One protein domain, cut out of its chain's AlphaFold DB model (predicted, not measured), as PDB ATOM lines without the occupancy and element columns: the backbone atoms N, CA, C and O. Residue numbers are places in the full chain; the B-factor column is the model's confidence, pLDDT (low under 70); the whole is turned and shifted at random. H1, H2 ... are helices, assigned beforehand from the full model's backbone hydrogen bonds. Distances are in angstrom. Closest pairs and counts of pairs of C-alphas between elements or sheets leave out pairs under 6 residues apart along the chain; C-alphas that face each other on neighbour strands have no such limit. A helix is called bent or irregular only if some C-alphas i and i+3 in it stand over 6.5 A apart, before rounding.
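What this domain is: This is residues 4 to 45 of the 53 residues of an uncharacterized protein of Escherichia coli (UniProt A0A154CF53). What does the model look like? It is a long, unaccompanied helical rod, H1, with a short helix, H2, turned across its far end after a tight link, so that the outline is like an L with one very long arm and one short foot. What is it made of? The printed part has 42 residues with two named helices, H1 then H2, and no named strand; its class is all helix. How is the whole spread out? It is extended, with a radius of gyration of the C-alphas of 17.7 A, and the C-alphas span 55 by 15 by 5 A.

Where its parts are: Where is the longest helix? H1 is residues 4 to 33, 43.6 A from first to last C-alpha. It begins at C-alpha 4, at (169.295, 309.367, 291.572), and ends at C-alpha 33, at (162.845, 276.620, 263.491). Where is the other helix? H2 is residues 37 to 44, 10.3 A long, and C-alpha 44 stands at (173.341, 265.987, 262.881).

How they stand to each other: Does H1 have H2 near it? H1 and H2 are apart, with no C-alpha of the one within 8 A of the other. Which residues stand free? Residues 4 to 31, which belong to H1, stand free, and so do residues 33 to 39, of which 37 to 39 belong to H2. What do the backbone N and O atoms show? In H1 and H2 every O i to N i+4 pair is within hydrogen-bond range, and neither helix is bent.

The domain as a whole: How long is the whole? The two C-alphas farthest apart are those of Ala 4 and Arg 45, at 55.9 A. Is anything missing between them? The printed part has no cut, and the link from H1 to H2, of 3 residues, is tight. Where is the model's confidence lower? Mean pLDDT is 94 in H1 and 75 in H2, and no printed residue is under 70.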
ATOM      1  N   ALA A   4     170.520 310.047 291.984       92.56
ATOM      2  CA  ALA A   4     169.295 309.367 291.572       92.56
ATOM      3  C   ALA A   4     169.196 309.222 290.042       92.56
ATOM      4  O   ALA A   4     168.807 308.167 289.549       92.56
ATOM      5  N   ILE A   5     169.615 310.249 289.296       91.75
ATOM      6  CA  ILE A   5     169.606 310.252 287.825       91.75
ATOM      7  C   ILE A   5     170.623 309.242 287.292       91.75
ATOM      8  O   ILE A   5     170.310 308.467 286.393       91.75
ATOM      9  N   VAL A   6     171.819 309.195 287.886       95.12
ATOM     10  CA  VAL A   6     172.867 308.234 287.502       95.12
ATOM     11  C   VAL A   6     172.408 306.792 287.750       95.12
ATOM     12  O   VAL A   6     172.551 305.941 286.874       95.12
ATOM     13  N   LYS A   7     171.799 306.518 288.911       93.50
ATOM     14  CA  LYS A   7     171.269 305.183 289.239       93.50
ATOM     15  C   LYS A   7     170.133 304.760 288.309       93.50
ATOM     16  O   LYS A   7     170.114 303.615 287.867       93.50
ATOM     17  N   ALA A   8     169.216 305.671 287.988       94.94
ATOM     18  CA  ALA A   8     168.147 305.398 287.031       94.94
ATOM     19  C   ALA A   8     168.708 305.085 285.633       94.94
ATOM     20  O   ALA A   8     168.273 304.124 285.004       94.94
ATOM     21  N   GLY A   9     169.722 305.835 285.189       96.38
ATOM     22  CA  GLY A   9     170.415 305.581 283.924       96.38
ATOM     23  C   GLY A   9     171.044 304.187 283.863       96.38
ATOM     24  O   GLY A   9     170.820 303.467 282.897       96.38
ATOM     25  N   ALA A  10     171.743 303.766 284.921       96.19
ATOM     26  CA  ALA A  10     172.358 302.438 284.981       96.19
ATOM     27  C   ALA A  10     171.329 301.297 284.867       96.19
ATOM     28  O   ALA A  10     171.565 300.318 284.163       96.19
ATOM     29  N   ILE A  11     170.167 301.435 285.513       96.88
ATOM     30  CA  ILE A  11     169.084 300.444 285.424       96.88
ATOM     31  C   ILE A  11     168.547 300.357 283.991       96.88
ATOM     32  O   ILE A  11     168.351 299.256 283.475       96.88
ATOM     33  N   VAL A  12     168.346 301.501 283.330       97.25
ATOM     34  CA  VAL A  12     167.894 301.541 281.930       97.25
ATOM     35  C   VAL A  12     168.908 300.862 281.009       97.25
ATOM     36  O   VAL A  12     168.502 300.078 280.152       97.25
ATOM     37  N   THR A  13     170.206 301.100 281.208       97.31
ATOM     38  CA  THR A  13     171.265 300.450 280.423       97.31
ATOM     39  C   THR A  13     171.229 298.930 280.580       97.31
ATOM     40  O   THR A  13     171.145 298.231 279.575       97.31
ATOM     41  N   ILE A  14     171.158 298.419 281.813       97.56
ATOM     42  CA  ILE A  14     171.112 296.970 282.080       97.56
ATOM     43  C   ILE A  14     169.881 296.316 281.432       97.56
ATOM     44  O   ILE A  14     169.969 295.232 280.851       97.56
ATOM     45  N   ILE A  15     168.716 296.969 281.514       97.31
ATOM     46  CA  ILE A  15     167.483 296.468 280.890       97.31
ATOM     47  C   ILE A  15     167.622 296.447 279.365       97.31
ATOM     48  O   ILE A  15     167.222 295.470 278.732       97.31
ATOM     49  N   ALA A  16     168.193 297.499 278.774       97.38
ATOM     50  CA  ALA A  16     168.390 297.592 277.333       97.38
ATOM     51  C   ALA A  16     169.357 296.516 276.815       97.38
ATOM     52  O   ALA A  16     169.049 295.844 275.828       97.38
ATOM     53  N   GLU A  17     170.478 296.303 277.507       97.75
ATOM     54  CA  GLU A  17     171.434 295.235 277.196       97.75
ATOM     55  C   GLU A  17     170.750 293.867 277.254       97.75
ATOM     56  O   GLU A  17     170.770 293.108 276.282       97.75
ATOM     57  N   LYS A  18     170.016 293.596 278.340       97.06
ATOM     58  CA  LYS A  18     169.312 292.322 278.494       97.06
ATOM     59  C   LYS A  18     168.237 292.110 277.428       97.06
ATOM     60  O   LYS A  18     168.054 290.988 276.950       97.06
ATOM     61  N   ALA A  19     167.514 293.162 277.049       97.25
ATOM     62  CA  ALA A  19     166.518 293.107 275.985       97.25
ATOM     63  C   ALA A  19     167.155 292.792 274.622       97.25
ATOM     64  O   ALA A  19     166.591 292.010 273.850       97.25
ATOM     65  N   ALA A  20     168.343 293.336 274.345       97.12
ATOM     66  CA  ALA A  20     169.092 293.032 273.133       97.12
ATOM     67  C   ALA A  20     169.513 291.554 273.083       97.12
ATOM     68  O   ALA A  20     169.236 290.884 272.082       97.12
ATOM     69  N   ASP A  21     170.078 291.015 274.170       97.31
ATOM     70  CA  ASP A  21     170.447 289.593 274.270       97.31
ATOM     71  C   ASP A  21     169.254 288.665 274.013       97.31
ATOM     72  O   ASP A  21     169.340 287.703 273.242       97.31
ATOM     73  N   MET A  22     168.105 288.974 274.624       96.88
ATOM     74  CA  MET A  22     166.874 288.208 274.413       96.88
ATOM     75  C   MET A  22     166.409 288.275 272.954       96.88
ATOM     76  O   MET A  22     166.011 287.257 272.383       96.88
ATOM     77  N   GLY A  23     166.512 289.443 272.317       96.50
ATOM     78  CA  GLY A  23     166.205 289.610 270.898       96.50
ATOM     79  C   GLY A  23     167.085 288.745 269.990       96.50
ATOM     80  O   GLY A  23     166.580 288.136 269.041       96.50
ATOM     81  N   ILE A  24     168.382 288.635 270.291       95.25
ATOM     82  CA  ILE A  24     169.306 287.757 269.559       95.25
ATOM     83  C   ILE A  24     168.948 286.283 269.772       95.25
ATOM     84  O   ILE A  24     168.882 285.525 268.799       95.25
ATOM     85  N   ALA A  25     168.652 285.880 271.009       93.81
ATOM     86  CA  ALA A  25     168.248 284.508 271.316       93.81
ATOM     87  C   ALA A  25     166.983 284.095 270.543       93.81
ATOM     88  O   ALA A  25     166.967 283.044 269.900       93.81
ATOM     89  N   ILE A  26     165.955 284.950 270.518       94.50
ATOM     90  CA  ILE A  26     164.708 284.691 269.780       94.50
ATOM     91  C   ILE A  26     164.974 284.581 268.276       94.50
ATOM     92  O   ILE A  26     164.462 283.664 267.628       94.50
ATOM     93  N   LYS A  27     165.784 285.485 267.704       94.00
ATOM     94  CA  LYS A  27     166.160 285.419 266.281       94.00
ATOM     95  C   LYS A  27     166.850 284.098 265.952       94.00
ATOM     96  O   LYS A  27     166.494 283.474 264.956       94.00
ATOM     97  N   ARG A  28     167.775 283.646 266.801       89.81
ATOM     98  CA  ARG A  28     168.496 282.378 266.614       89.81
ATOM     99  C   ARG A  28     167.563 281.167 266.674       89.81
ATOM    100  O   ARG A  28     167.648 280.296 265.814       89.81
ATOM    101  N   VAL A  29     166.636 281.133 267.634       89.44
ATOM    102  CA  VAL A  29     165.633 280.057 267.731       89.44
ATOM    103  C   VAL A  29     164.717 280.050 266.510       89.44
ATOM    104  O   VAL A  29     164.467 278.989 265.943       89.44
ATOM    105  N   ARG A  30     164.261 281.222 266.045       89.19
ATOM    106  CA  ARG A  30     163.473 281.307 264.806       89.19
ATOM    107  C   ARG A  30     164.252 280.806 263.598       89.19
ATOM    108  O   ARG A  30     163.694 280.037 262.831       89.19
ATOM    109  N   GLN A  31     165.521 281.191 263.454       85.81
ATOM    110  CA  GLN A  31     166.375 280.708 262.366       85.81
ATOM    111  C   GLN A  31     166.469 279.180 262.355       85.81
ATOM    112  O   GLN A  31     166.316 278.573 261.298       85.81
ATOM    113  N   TRP A  32     166.661 278.558 263.521       83.81
ATOM    114  CA  TRP A  32     166.656 277.100 263.645       83.81
ATOM    115  C   TRP A  32     165.293 276.491 263.321       83.81
ATOM    116  O   TRP A  32     165.234 275.515 262.585       83.81
ATOM    117  N   SER A  33     164.201 277.091 263.793       81.38
ATOM    118  CA  SER A  33     162.845 276.620 263.491       81.38
ATOM    119  C   SER A  33     162.481 276.735 262.008       81.38
ATOM    120  O   SER A  33     161.626 275.992 261.542       81.38
ATOM    121  N   THR A  34     163.088 277.669 261.272       84.00
ATOM    122  CA  THR A  34     162.893 277.825 259.820       84.00
ATOM    123  C   THR A  34     163.887 277.018 258.987       84.00
ATOM    124  O   THR A  34     163.826 277.055 257.759       84.00
ATOM    125  N   MET A  35     164.832 276.322 259.622       87.38
ATOM    126  CA  MET A  35     165.829 275.531 258.914       87.38
ATOM    127  C   MET A  35     165.184 274.230 258.414       87.38
ATOM    128  O   MET A  35     164.608 273.503 259.218       87.38
ATOM    129  N   PRO A  36     165.268 273.908 257.110       80.38
ATOM    130  CA  PRO A  36     164.619 272.717 256.579       80.38
ATOM    131  C   PRO A  36     165.239 271.444 257.164       80.38
ATOM    132  O   PRO A  36     166.465 271.355 257.307       80.38
ATOM    133  N   ASP A  37     164.403 270.439 257.429       77.31
ATOM    134  CA  ASP A  37     164.788 269.188 258.099       77.31
ATOM    135  C   ASP A  37     165.949 268.461 257.410       77.31
ATOM    136  O   ASP A  37     166.804 267.888 258.077       77.31
ATOM    137  N   ALA A  38     166.064 268.553 256.081       72.81
ATOM    138  CA  ALA A  38     167.199 268.005 255.332       72.81
ATOM    139  C   ALA A  38     168.549 268.643 255.723       72.81
ATOM    140  O   ALA A  38     169.588 267.981 255.696       72.81
ATOM    141  N   THR A  39     168.546 269.920 256.114       75.38
ATOM    142  CA  THR A  39     169.746 270.634 256.576       75.38
ATOM    143  C   THR A  39     170.055 270.283 258.027       75.38
ATOM    144  O   THR A  39     171.220 270.057 258.352       75.38
ATOM    145  N   LEU A  40     169.033 270.170 258.885       74.06
ATOM    146  CA  LEU A  40     169.200 269.687 260.262       74.06
ATOM    147  C   LEU A  40     169.730 268.249 260.275       74.06
ATOM    148  O   LEU A  40     170.723 267.963 260.939       74.06
ATOM    149  N   ALA A  41     169.153 267.367 259.459       76.50
ATOM    150  CA  ALA A  41     169.612 265.997 259.286       76.50
ATOM    151  C   ALA A  41     171.054 265.942 258.774       76.50
ATOM    152  O   ALA A  41     171.823 265.111 259.237       76.50
ATOM    153  N   ARG A  42     171.467 266.837 257.868       74.81
ATOM    154  CA  ARG A  42     172.858 266.909 257.390       74.81
ATOM    155  C   ARG A  42     173.834 267.452 258.440       74.81
ATOM    156  O   ARG A  42     174.995 267.059 258.411       74.81
ATOM    157  N   LEU A  43     173.379 268.326 259.338       75.56
ATOM    158  CA  LEU A  43     174.175 268.862 260.446       75.56
ATOM    159  C   LEU A  43     174.373 267.825 261.563       75.56
ATOM    160  O   LEU A  43     175.441 267.764 262.162       75.56
ATOM    161  N   ILE A  44     173.341 267.020 261.834       77.38
ATOM    162  CA  ILE A  44     173.341 265.987 262.881       77.38
ATOM    163  C   ILE A  44     173.933 264.671 262.366       77.38
ATOM    164  O   ILE A  44     174.477 263.890 263.147       77.38
ATOM    165  N   ARG A  45     173.853 264.404 261.053       75.19
ATOM    166  CA  ARG A  45     174.446 263.212 260.445       75.19
ATOM    167  C   ARG A  45     175.955 263.246 260.694       75.19
ATOM    168  O   ARG A  45     176.621 264.139 260.167       75.19
TER     169      ARG A  45